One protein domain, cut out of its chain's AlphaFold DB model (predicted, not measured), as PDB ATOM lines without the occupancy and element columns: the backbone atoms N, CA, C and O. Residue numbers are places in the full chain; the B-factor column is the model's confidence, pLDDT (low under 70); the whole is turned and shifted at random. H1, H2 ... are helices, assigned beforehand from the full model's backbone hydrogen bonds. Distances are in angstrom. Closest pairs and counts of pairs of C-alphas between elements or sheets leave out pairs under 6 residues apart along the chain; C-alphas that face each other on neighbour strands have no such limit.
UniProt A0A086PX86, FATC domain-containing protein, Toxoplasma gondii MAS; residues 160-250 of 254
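AT A GLANCE: This is residues 160 to 250 of the 254 residues of the protein "FATC domain-containing protein" of Toxoplasma gondii MAS (UniProt A0A086PX86). What shape is this? It is an open, flat frame: the helical hairpin H2-H3 on one side and the long H5 on the other stand apart with a gap between them, H2 and H5 running much the same way, and H1 and H4 bridge the gap near the first residues of H2 and H5. Residues 236 to 250 stick out. What builds it? The printed part has 91 residues with five named helices, H1 to H5 in order, all helix; it is loose, radius of gyration of the C-alphas 16.7 A, spanning 47 by 39 by 18 A.

IN THESE COORDINATES: Where does it begin? H1, residues 160 to 170, starts at C-alpha (208.270, 184.514, 145.854). What follows? H2 is residues 174 to 190, 23.9 A; H3 194 to 206; H4 213 to 221; H5 225 to 249, 36.0 A, ending at C-alpha (209.110, 205.102, 157.867).

HOW THE PARTS SIT: What does H1 touch? It touches H4 about perpendicular, 88 degrees; the closest C-alphas, Val 163 and Met 213, are 6.6 A apart. H1 and H2 only just touch, only at the corner, with 3 pairs of C-alphas within 8 A; the closest, Ser 168 and Phe 174, are 5.8 A apart. And the arms? H2 and H3, a hairpin, touch at a shallow tilt of 8 degrees, opposite ways; C-alphas 188 and 197 are closest, 5.6 A. H5 touches H4 with residues 227 to 232 alone, at a steep tilt of 47 degrees, opposite ways; C-alphas 221 and 228 are closest, 4.8 A. H2 and H5 are apart. Are the backbones whole? Every O i to N i+4 pair is within hydrogen-bond range in H1, H2 and H5; H3 has 8 of 9, H4 3 of 5.

THE WHOLE: How large? The C-alphas farthest apart, Arg 191 and Asp 224, are 49.0 A apart. Any breaks? The printed part has no cut, no link is long, and no printed residue is under pLDDT 70.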
ATOM      1  N   ARG A 160     207.891 184.950 147.206       91.75
ATOM      2  CA  ARG A 160     208.270 184.514 145.854       91.75
ATOM      3  C   ARG A 160     208.342 182.992 145.753       91.75
ATOM      4  O   ARG A 160     207.736 182.436 144.850       91.75
ATOM      5  N   ARG A 161     209.034 182.315 146.680       92.69
ATOM      6  CA  ARG A 161     209.144 180.848 146.668       92.69
ATOM      7  C   ARG A 161     207.768 180.187 146.779       92.69
ATOM      8  O   ARG A 161     207.470 179.290 145.998       92.69
ATOM      9  N   CYS A 162     206.931 180.657 147.702       93.81
ATOM     10  CA  CYS A 162     205.576 180.136 147.893       93.81
ATOM     11  C   CYS A 162     204.714 180.292 146.638       93.81
ATOM     12  O   CYS A 162     204.136 179.327 146.147       93.81
ATOM     13  N   VAL A 163     204.653 181.509 146.101       92.12
ATOM     14  CA  VAL A 163     203.820 181.844 144.945       92.12
ATOM     15  C   VAL A 163     204.325 181.146 143.679       92.12
ATOM     16  O   VAL A 163     203.522 180.611 142.922       92.12
ATOM     17  N   SER A 164     205.644 181.072 143.465       92.31
ATOM     18  CA  SER A 164     206.226 180.345 142.328       92.31
ATOM     19  C   SER A 164     205.958 178.838 142.378       92.31
ATOM     20  O   SER A 164     205.746 178.254 141.318       92.31
ATOM     21  N   SER A 165     205.922 178.217 143.568       93.25
ATOM     22  CA  SER A 165     205.522 176.805 143.710       93.25
ATOM     23  C   SER A 165     204.076 176.616 143.260       93.25
ATOM     24  O   SER A 165     203.805 175.844 142.346       93.25
ATOM     25  N   LEU A 166     203.164 177.423 143.812       93.69
ATOM     26  CA  LEU A 166     201.738 177.332 143.495       93.69
ATOM     27  C   LEU A 166     201.447 177.585 142.017       93.69
ATOM     28  O   LEU A 166     200.601 176.910 141.435       93.69
ATOM     29  N   TYR A 167     202.130 178.543 141.391       93.88
ATOM     30  CA  TYR A 167     201.969 178.774 139.958       93.88
ATOM     31  C   TYR A 167     202.514 177.626 139.117       93.88
ATOM     32  O   TYR A 167     201.840 177.216 138.180       93.88
ATOM     33  N   SER A 168     203.679 177.077 139.460       93.06
ATOM     34  CA  SER A 168     204.237 175.919 138.747       93.06
ATOM     35  C   SER A 168     203.304 174.704 138.798       93.06
ATOM     36  O   SER A 168     203.234 173.949 137.837       93.06
ATOM     37  N   GLU A 169     202.556 174.543 139.891       91.31
ATOM     38  CA  GLU A 169     201.578 173.462 140.061       91.31
ATOM     39  C   GLU A 169     200.250 173.708 139.327       91.31
ATOM     40  O   GLU A 169     199.545 172.758 138.996       91.31
ATOM     41  N   SER A 170     199.860 174.968 139.115       90.06
ATOM     42  CA  SER A 170     198.493 175.316 138.692       90.06
ATOM     43  C   SER A 170     198.371 176.029 137.353       90.06
ATOM     44  O   SER A 170     197.272 176.094 136.805       90.06
ATOM     45  N   VAL A 171     199.471 176.559 136.822       91.56
ATOM     46  CA  VAL A 171     199.500 177.312 135.571       91.56
ATOM     47  C   VAL A 171     200.438 176.610 134.588       91.56
ATOM     48  O   VAL A 171     201.657 176.637 134.779       91.56
ATOM     49  N   PRO A 172     199.897 176.023 133.504       92.12
ATOM     50  CA  PRO A 172     200.708 175.470 132.427       92.12
ATOM     51  C   PRO A 172     201.645 176.532 131.852       92.12
ATOM     52  O   PRO A 172     201.245 177.683 131.652       92.12
ATOM     53  N   ASP A 173     202.891 176.148 131.584       92.94
ATOM     54  CA  ASP A 173     203.912 177.026 131.004       92.94
ATOM     55  C   ASP A 173     204.165 178.306 131.822       92.94
ATOM     56  O   ASP A 173     204.492 179.360 131.267       92.94
ATOM     57  N   PHE A 174     204.020 178.242 133.155       93.88
ATOM     58  CA  PHE A 174     204.188 179.392 134.052       93.88
ATOM     59  C   PHE A 174     205.471 180.190 133.771       93.88
ATOM     60  O   PHE A 174     205.423 181.417 133.684       93.88
ATOM     61  N   ALA A 175     206.607 179.515 133.575       93.19
ATOM     62  CA  ALA A 175     207.883 180.175 133.303       93.19
ATOM     63  C   ALA A 175     207.839 181.041 132.029       93.19
ATOM     64  O   ALA A 175     208.311 182.183 132.034       93.19
ATOM     65  N   GLN A 176     207.227 180.531 130.956       94.50
ATOM     66  CA  GLN A 176     207.054 181.270 129.708       94.50
ATOM     67  C   GLN A 176     206.098 182.448 129.905       94.50
ATOM     68  O   GLN A 176     206.456 183.576 129.567       94.50
ATOM     69  N   ARG A 177     204.926 182.215 130.510       94.12
ATOM     70  CA  ARG A 177     203.910 183.254 130.754       94.12
ATOM     71  C   ARG A 177     204.436 184.379 131.644       94.12
ATOM     72  O   ARG A 177     204.243 185.552 131.338       94.12
ATOM     73  N   SER A 178     205.150 184.032 132.716       93.75
ATOM     74  CA  SER A 178     205.787 185.000 133.613       93.75
ATOM     75  C   SER A 178     206.849 185.825 132.886       93.75
ATOM     76  O   SER A 178     206.955 187.026 133.130       93.75
ATOM     77  N   THR A 179     207.628 185.202 131.998       95.25
ATOM     78  CA  THR A 179     208.660 185.895 131.213       95.25
ATOM     79  C   THR A 179     208.042 186.827 130.172       95.25
ATOM     80  O   THR A 179     208.508 187.954 130.009       95.25
ATOM     81  N   GLU A 180     206.994 186.379 129.478       95.44
ATOM     82  CA  GLU A 180     206.226 187.183 128.522       95.44
ATOM     83  C   GLU A 180     205.637 188.420 129.207       95.44
ATOM     84  O   GLU A 180     205.881 189.539 128.754       95.44
ATOM     85  N   PHE A 181     204.940 188.220 130.334       95.81
ATOM     86  CA  PHE A 181     204.376 189.299 131.139       95.81
ATOM     87  C   PHE A 181     205.451 190.308 131.556       95.81
ATOM     88  O   PHE A 181     205.316 191.493 131.260       95.81
ATOM     89  N   PHE A 182     206.538 189.844 132.184       95.25
ATOM     90  CA  PHE A 182     207.588 190.730 132.691       95.25
ATOM     91  C   PHE A 182     208.240 191.546 131.571       95.25
ATOM     92  O   PHE A 182     208.372 192.760 131.693       95.25
ATOM     93  N   ARG A 183     208.589 190.913 130.441       96.88
ATOM     94  CA  ARG A 183     209.204 191.609 129.298       96.88
ATOM     95  C   ARG A 183     208.261 192.625 128.664       96.88
ATOM     96  O   ARG A 183     208.701 193.712 128.301       96.88
ATOM     97  N   ALA A 184     206.989 192.271 128.484       96.69
ATOM     98  CA  ALA A 184     206.005 193.182 127.912       96.69
ATOM     99  C   ALA A 184     205.790 194.391 128.833       96.69
ATOM    100  O   ALA A 184     205.846 195.530 128.371       96.69
ATOM    101  N   PHE A 185     205.611 194.141 130.134       97.06
ATOM    102  CA  PHE A 185     205.391 195.183 131.131       97.06
ATOM    103  C   PHE A 185     206.604 196.110 131.253       97.06
ATOM    104  O   PHE A 185     206.447 197.325 131.176       97.06
ATOM    105  N   GLN A 186     207.816 195.552 131.323       97.12
ATOM    106  CA  GLN A 186     209.055 196.328 131.378       97.12
ATOM    107  C   GLN A 186     209.203 197.259 130.162       97.12
ATOM    108  O   GLN A 186     209.470 198.444 130.331       97.12
ATOM    109  N   ARG A 187     208.947 196.774 128.937       97.25
ATOM    110  CA  ARG A 187     208.993 197.614 127.723       97.25
ATOM    111  C   ARG A 187     207.952 198.733 127.728       97.25
ATOM    112  O   ARG A 187     208.179 199.791 127.146       97.25
ATOM    113  N   ALA A 188     206.776 198.498 128.306       97.25
ATOM    114  CA  ALA A 188     205.761 199.537 128.447       97.25
ATOM    115  C   ALA A 188     206.187 200.591 129.483       97.25
ATOM    116  O   ALA A 188     206.053 201.785 129.218       97.25
ATOM    117  N   GLN A 189     206.786 200.161 130.600       96.69
ATOM    118  CA  GLN A 189     207.340 201.056 131.617       96.69
ATOM    119  C   GLN A 189     208.491 201.913 131.081       96.69
ATOM    120  O   GLN A 189     208.503 203.116 131.316       96.69
ATOM    121  N   GLU A 190     209.422 201.323 130.327       97.38
ATOM    122  CA  GLU A 190     210.552 202.029 129.698       97.38
ATOM    123  C   GLU A 190     210.091 203.092 128.688       97.38
ATOM    124  O   GLU A 190     210.766 204.097 128.488       97.38
ATOM    125  N   ARG A 191     208.917 202.897 128.076       97.44
ATOM    126  CA  ARG A 191     208.274 203.882 127.190       97.44
ATOM    127  C   ARG A 191     207.390 204.887 127.934       97.44
ATOM    128  O   ARG A 191     206.796 205.742 127.286       97.44
ATOM    129  N   HIS A 192     207.277 204.774 129.259       96.81
ATOM    130  CA  HIS A 192     206.355 205.550 130.093       96.81
ATOM    131  C   HIS A 192     204.882 205.460 129.644       96.81
ATOM    132  O   HIS A 192     204.090 206.377 129.861       96.81
ATOM    133  N   ASP A 193     204.495 204.337 129.032       97.69
ATOM    134  CA  ASP A 193     203.135 204.101 128.551       97.69
ATOM    135  C   ASP A 193     202.294 203.428 129.643       97.69
ATOM    136  O   ASP A 193     202.217 202.198 129.759       97.69
ATOM    137  N   HIS A 194     201.680 204.251 130.493       96.25
ATOM    138  CA  HIS A 194     200.883 203.770 131.623       96.25
ATOM    139  C   HIS A 194     199.600 203.040 131.196       96.25
ATOM    140  O   HIS A 194     199.166 202.123 131.898       96.25
ATOM    141  N   GLN A 195     199.002 203.408 130.057       97.50
ATOM    142  CA  GLN A 195     197.807 202.728 129.545       97.50
ATOM    143  C   GLN A 195     198.153 201.310 129.097       97.50
ATOM    144  O   GLN A 195     197.451 200.357 129.445       97.50
ATOM    145  N   GLU A 196     199.275 201.153 128.398       97.31
ATOM    146  CA  GLU A 196     199.763 199.843 127.995       97.31
ATOM    147  C   GLU A 196     200.191 198.998 129.198       97.31
ATOM    148  O   GLU A 196     199.865 197.812 129.256       97.31
ATOM    149  N   CYS A 197     200.839 199.595 130.204       97.69
ATOM    150  CA  CYS A 197     201.138 198.902 131.461       97.69
ATOM    151  C   CYS A 197     199.863 198.341 132.103       97.69
ATOM    152  O   CYS A 197     199.824 197.167 132.476       97.69
ATOM    153  N   TYR A 198     198.806 199.153 132.194       97.19
ATOM    154  CA  TYR A 198     197.518 198.730 132.742       97.19
ATOM    155  C   TYR A 198     196.880 197.601 131.920       97.19
ATOM    156  O   TYR A 198     196.413 196.602 132.482       97.19
ATOM    157  N   ARG A 199     196.916 197.709 130.586       97.19
ATOM    158  CA  ARG A 199     196.417 196.676 129.670       97.19
ATOM    159  C   ARG A 199     197.176 195.358 129.848       97.19
ATOM    160  O   ARG A 199     196.556 194.309 130.015       97.19
ATOM    161  N   ILE A 200     198.508 195.400 129.876       97.25
ATOM    162  CA  ILE A 200     199.369 194.225 130.079       97.25
ATOM    163  C   ILE A 200     199.128 193.601 131.454       97.25
ATOM    164  O   ILE A 200     198.959 192.385 131.550       97.25
ATOM    165  N   PHE A 201     199.065 194.412 132.512       96.06
ATOM    166  CA  PHE A 201     198.772 193.939 133.864       96.06
ATOM    167  C   PHE A 201     197.427 193.216 133.938       96.06
ATOM    168  O   PHE A 201     197.340 192.137 134.519       96.06
ATOM    169  N   THR A 202     196.398 193.760 133.296       95.38
ATOM    170  CA  THR A 202     195.054 193.177 133.325       95.38
ATOM    171  C   THR A 202     194.971 191.898 132.487       95.38
ATOM    172  O   THR A 202     194.481 190.877 132.966       95.38
ATOM    173  N   HIS A 203     195.481 191.907 131.251       94.38
ATOM    174  CA  HIS A 203     195.308 190.781 130.326       94.38
ATOM    175  C   HIS A 203     196.380 189.694 130.452       94.38
ATOM    176  O   HIS A 203     196.045 188.511 130.443       94.38
ATOM    177  N   LEU A 204     197.660 190.067 130.545       93.94
ATOM    178  CA  LEU A 204     198.769 189.110 130.657       93.94
ATOM    179  C   LEU A 204     199.092 188.772 132.113       93.94
ATOM    180  O   LEU A 204     199.456 187.634 132.392       93.94
ATOM    181  N   GLY A 205     198.944 189.736 133.025       92.25
ATOM    182  CA  GLY A 205     199.059 189.511 134.464       92.25
ATOM    183  C   GLY A 205     197.829 188.780 134.994       92.25
ATOM    184  O   GLY A 205     197.781 187.556 134.965       92.25
ATOM    185  N   LEU A 206     196.804 189.512 135.432       91.50
ATOM    186  CA  LEU A 206     195.618 188.942 136.089       91.50
ATOM    187  C   LEU A 206     194.888 187.893 135.234       91.50
ATOM    188  O   LEU A 206     194.429 186.884 135.766       91.50
ATOM    189  N   GLY A 207     194.810 188.105 133.917       91.38
ATOM    190  CA  GLY A 207     194.125 187.197 132.994       91.38
ATOM    191  C   GLY A 207     194.819 185.849 132.761       91.38
ATOM    192  O   GLY A 207     194.147 184.884 132.402       91.38
ATOM    193  N   ARG A 208     196.143 185.743 132.960       92.38
ATOM    194  CA  ARG A 208     196.904 184.490 132.740       92.38
ATOM    195  C   ARG A 208     197.630 183.970 133.983       92.38
ATOM    196  O   ARG A 208     198.042 182.811 133.984       92.38
ATOM    197  N   LEU A 209     197.787 184.807 135.003       91.94
ATOM    198  CA  LEU A 209     198.449 184.551 136.281       91.94
ATOM    199  C   LEU A 209     197.484 184.971 137.409       91.94
ATOM    200  O   LEU A 209     197.639 186.046 137.996       91.94
ATOM    201  N   PRO A 210     196.436 184.170 137.674       90.62
ATOM    202  CA  PRO A 210     195.410 184.527 138.648       90.62
ATOM    203  C   PRO A 210     195.972 184.517 140.078       90.62
ATOM    204  O   PRO A 210     196.893 183.755 140.361       90.62
ATOM    205  N   PRO A 211     195.400 185.281 141.026       91.00
ATOM    206  CA  PRO A 211     195.830 185.238 142.422       91.00
ATOM    207  C   PRO A 211     195.795 183.811 142.997       91.00
ATOM    208  O   PRO A 211     194.769 183.135 142.934       91.00
ATOM    209  N   VAL A 212     196.915 183.360 143.575       91.25
ATOM    210  CA  VAL A 212     197.064 182.003 144.149       91.25
ATOM    211  C   VAL A 212     197.278 181.987 145.661       91.25
ATOM    212  O   VAL A 212     197.212 180.925 146.279       91.25
ATOM    213  N   MET A 213     197.525 183.135 146.293       87.50
ATOM    214  CA  MET A 213     197.964 183.185 147.692       87.50
ATOM    215  C   MET A 213     196.929 182.626 148.680       87.50
ATOM    216  O   MET A 213     197.298 182.051 149.701       87.50
ATOM    217  N   GLN A 214     195.638 182.698 148.354       85.88
ATOM    218  CA  GLN A 214     194.568 182.071 149.133       85.88
ATOM    219  C   GLN A 214     194.718 180.545 149.233       85.88
ATOM    220  O   GLN A 214     194.357 179.962 150.255       85.88
ATOM    221  N   ARG A 215     195.295 179.900 148.209       91.25
ATOM    222  CA  ARG A 215     195.551 178.452 148.202       91.25
ATOM    223  C   ARG A 215     196.682 178.076 149.149       91.25
ATOM    224  O   ARG A 215     196.638 176.993 149.717       91.25
ATOM    225  N   LEU A 216     197.654 178.965 149.360       91.81
ATOM    226  CA  LEU A 216     198.813 178.708 150.219       91.81
ATOM    227  C   LEU A 216     198.396 178.321 151.642       91.81
ATOM    228  O   LEU A 216     198.842 177.307 152.169       91.81
ATOM    229  N   PHE A 217     197.495 179.104 152.240       91.19
ATOM    230  CA  PHE A 217     196.999 178.835 153.591       91.19
ATOM    231  C   PHE A 217     196.239 177.519 153.665       91.19
ATOM    232  O   PHE A 217     196.347 176.813 154.660       91.19
ATOM    233  N   PHE A 218     195.483 177.180 152.621       90.88
ATOM    234  CA  PHE A 218     194.822 175.885 152.558       90.88
ATOM    235  C   PHE A 218     195.855 174.754 152.477       90.88
ATOM    236  O   PHE A 218     195.794 173.838 153.279       90.88
ATOM    237  N   HIS A 219     196.862 174.851 151.606       90.44
ATOM    238  CA  HIS A 219     197.910 173.830 151.488       90.44
ATOM    239  C   HIS A 219     198.690 173.588 152.787       90.44
ATOM    240  O   HIS A 219     199.057 172.453 153.059       90.44
ATOM    241  N   TRP A 220     198.951 174.625 153.588       91.75
ATOM    242  CA  TRP A 220     199.719 174.487 154.834       91.75
ATOM    243  C   TRP A 220     198.895 174.102 156.062       91.75
ATOM    244  O   TRP A 220     199.465 173.637 157.046       91.75
ATOM    245  N   PHE A 221     197.585 174.352 156.046       93.56
ATOM    246  CA  PHE A 221     196.746 174.249 157.241       93.56
ATOM    247  C   PHE A 221     195.409 173.533 156.988       93.56
ATOM    248  O   PHE A 221     194.484 173.697 157.778       93.56
ATOM    249  N   ASN A 222     195.278 172.755 155.907       92.38
ATOM    250  CA  ASN A 222     194.049 172.009 155.582       92.38
ATOM    251  C   ASN A 222     193.663 170.961 156.636       92.38
ATOM    252  O   ASN A 222     192.500 170.575 156.690       92.38
ATOM    253  N   GLU A 223     194.611 170.521 157.461       95.50
ATOM    254  CA  GLU A 223     194.389 169.528 158.518       95.50
ATOM    255  C   GLU A 223     193.482 170.047 159.647       95.50
ATOM    256  O   GLU A 223     192.734 169.272 160.237       95.50
ATOM    257  N   ASP A 224     193.530 171.351 159.947       96.38
ATOM    258  CA  ASP A 224     192.775 171.963 161.045       96.38
ATOM    259  C   ASP A 224     192.162 173.310 160.605       96.38
ATOM    260  O   ASP A 224     192.881 174.314 160.482       96.38
ATOM    261  N   PRO A 225     190.824 173.382 160.434       95.31
ATOM    262  CA  PRO A 225     190.124 174.614 160.079       95.31
ATOM    263  C   PRO A 225     190.382 175.785 161.038       95.31
ATOM    264  O   PRO A 225     190.452 176.937 160.599       95.31
ATOM    265  N   ALA A 226     190.556 175.525 162.338       96.19
ATOM    266  CA  ALA A 226     190.848 176.571 163.313       96.19
ATOM    267  C   ALA A 226     192.269 177.116 163.127       96.19
ATOM    268  O   ALA A 226     192.477 178.334 163.170       96.19
ATOM    269  N   ARG A 227     193.251 176.243 162.866       95.50
ATOM    270  CA  ARG A 227     194.626 176.648 162.537       95.50
ATOM    271  C   ARG A 227     194.682 177.436 161.232       95.50
ATOM    272  O   ARG A 227     195.331 178.479 161.196       95.50
ATOM    273  N   TRP A 228     193.962 176.996 160.201       94.69
ATOM    274  CA  TRP A 228     193.821 177.725 158.939       94.69
ATOM    275  C   TRP A 228     193.251 179.132 159.147       94.69
ATOM    276  O   TRP A 228     193.825 180.114 158.666       94.69
ATOM    277  N   TYR A 229     192.157 179.247 159.906       94.25
ATOM    278  CA  TYR A 229     191.515 180.529 160.187       94.25
ATOM    279  C   TYR A 229     192.455 181.476 160.943       94.25
ATOM    280  O   TYR A 229     192.686 182.602 160.495       94.25
ATOM    281  N   ARG A 230     193.084 181.002 162.028       94.00
ATOM    282  CA  ARG A 230     194.055 181.792 162.808       94.00
ATOM    283  C   ARG A 230     195.265 182.205 161.972       94.00
ATOM    284  O   ARG A 230     195.703 183.346 162.072       94.00
ATOM    285  N   ALA A 231     195.799 181.321 161.127       93.62
ATOM    286  CA  ALA A 231     196.937 181.640 160.266       93.62
ATOM    287  C   ALA A 231     196.606 182.763 159.270       93.62
ATOM    288  O   ALA A 231     197.403 183.687 159.099       93.62
ATOM    289  N   ARG A 232     195.410 182.733 158.667       93.94
ATOM    290  CA  ARG A 232     194.929 183.809 157.786       93.94
ATOM    291  C   ARG A 232     194.730 185.125 158.533       93.94
ATOM    292  O   ARG A 232     195.145 186.165 158.029       93.94
ATOM    293  N   GLN A 233     194.126 185.085 159.724       93.94
ATOM    294  CA  GLN A 233     193.963 186.278 160.561       93.94
ATOM    295  C   GLN A 233     195.319 186.881 160.946       93.94
ATOM    296  O   GLN A 233     195.530 188.077 160.767       93.94
ATOM    297  N   ASN A 234     196.267 186.054 161.392       94.00
ATOM    298  CA  ASN A 234     197.615 186.495 161.750       94.00
ATOM    299  C   ASN A 234     198.362 187.088 160.552       94.00
ATOM    300  O   ASN A 234     199.041 188.102 160.696       94.00
ATOM    301  N   TYR A 235     198.220 186.503 159.361       94.06
ATOM    302  CA  TYR A 235     198.791 187.081 158.148       94.06
ATOM    303  C   TYR A 235     198.179 188.450 157.830       94.06
ATOM    304  O   TYR A 235     198.919 189.397 157.594       94.06
ATOM    305  N   ALA A 236     196.852 188.588 157.891       94.94
ATOM    306  CA  ALA A 236     196.187 189.867 157.643       94.94
ATOM    307  C   ALA A 236     196.611 190.944 158.658       94.94
ATOM    308  O   ALA A 236     196.925 192.066 158.268       94.94
ATOM    309  N   HIS A 237     196.679 190.597 159.947       95.69
ATOM    310  CA  HIS A 237     197.140 191.503 160.999       95.69
ATOM    311  C   HIS A 237     198.602 191.916 160.806       95.69
ATOM    312  O   HIS A 237     198.912 193.102 160.846       95.69
ATOM    313  N   THR A 238     199.503 190.959 160.573       95.31
ATOM    314  CA  THR A 238     200.932 191.267 160.409       95.31
ATOM    315  C   THR A 238     201.205 192.037 159.122       95.31
ATOM    316  O   THR A 238     202.015 192.958 159.148       95.31
ATOM    317  N   LEU A 239     200.493 191.737 158.029       95.50
ATOM    318  CA  LEU A 239     200.560 192.512 156.794       95.50
ATOM    319  C   LEU A 239     200.105 193.953 157.030       95.50
ATOM    320  O   LEU A 239     200.840 194.868 156.689       95.50
ATOM    321  N   ALA A 240     198.951 194.162 157.672       96.31
ATOM    322  CA  ALA A 240     198.453 195.503 157.973       96.31
ATOM    323  C   ALA A 240     199.441 196.305 158.837       96.31
ATOM    324  O   ALA A 240     199.733 197.458 158.524       96.31
ATOM    325  N   LEU A 241     200.002 195.686 159.883       96.50
ATOM    326  CA  LEU A 241     201.006 196.325 160.737       96.50
ATOM    327  C   LEU A 241     202.260 196.709 159.948       96.50
ATOM    328  O   LEU A 241     202.691 197.857 160.027       96.50
ATOM    329  N   TRP A 242     202.825 195.789 159.160       95.94
ATOM    330  CA  TRP A 242     204.015 196.070 158.354       95.94
ATOM    331  C   TRP A 242     203.747 197.062 157.217       95.94
ATOM    332  O   TRP A 242     204.648 197.820 156.870       95.94
ATOM    333  N   SER A 243     202.529 197.113 156.669       96.25
ATOM    334  CA  SER A 243     202.122 198.127 155.692       96.25
ATOM    335  C   SER A 243     202.061 199.521 156.316       96.25
ATOM    336  O   SER A 243     202.630 200.452 155.757       96.25
ATOM    337  N   ILE A 244     201.419 199.668 157.481       95.69
ATOM    338  CA  ILE A 244     201.334 200.955 158.191       95.69
ATOM    339  C   ILE A 244     202.725 201.399 158.650       95.69
ATOM    340  O   ILE A 244     203.132 202.528 158.392       95.69
ATOM    341  N   PHE A 245     203.479 200.499 159.285       96.12
ATOM    342  CA  PHE A 245     204.840 200.773 159.738       96.12
ATOM    343  C   PHE A 245     205.755 201.157 158.571       96.12
ATOM    344  O   PHE A 245     206.438 202.177 158.629       96.12
ATOM    345  N   GLY A 246     205.716 200.383 157.481       95.31
ATOM    346  CA  GLY A 246     206.482 200.654 156.269       95.31
ATOM    347  C   GLY A 246     206.126 201.997 155.635       95.31
ATOM    348  O   GLY A 246     207.026 202.735 155.251       95.31
ATOM    349  N   TYR A 247     204.839 202.353 155.591       95.50
ATOM    350  CA  TYR A 247     204.390 203.660 155.113       95.50
ATOM    351  C   TYR A 247     204.954 204.808 155.962       95.50
ATOM    352  O   TYR A 247     205.511 205.751 155.407       95.50
ATOM    353  N   ILE A 248     204.868 204.707 157.294       94.62
ATOM    354  CA  ILE A 248     205.343 205.748 158.222       94.62
ATOM    355  C   ILE A 248     206.841 206.009 158.054       94.62
ATOM    356  O   ILE A 248     207.263 207.163 158.026       94.62
ATOM    357  N   ILE A 249     207.650 204.953 157.942       93.94
ATOM    358  CA  ILE A 249     209.110 205.102 157.867       93.94
ATOM    359  C   ILE A 249     209.623 205.309 156.432       93.94
ATOM    360  O   ILE A 249     210.827 205.456 156.231       93.94
ATOM    361  N   GLY A 250     208.738 205.285 155.429       92.06
ATOM    362  CA  GLY A 250     209.112 205.395 154.017       92.06
ATOM    363  C   GLY A 250     209.857 204.167 153.480       92.06
ATOM    364  O   GLY A 250     210.740 204.293 152.632       92.06
TER     365      GLY A 250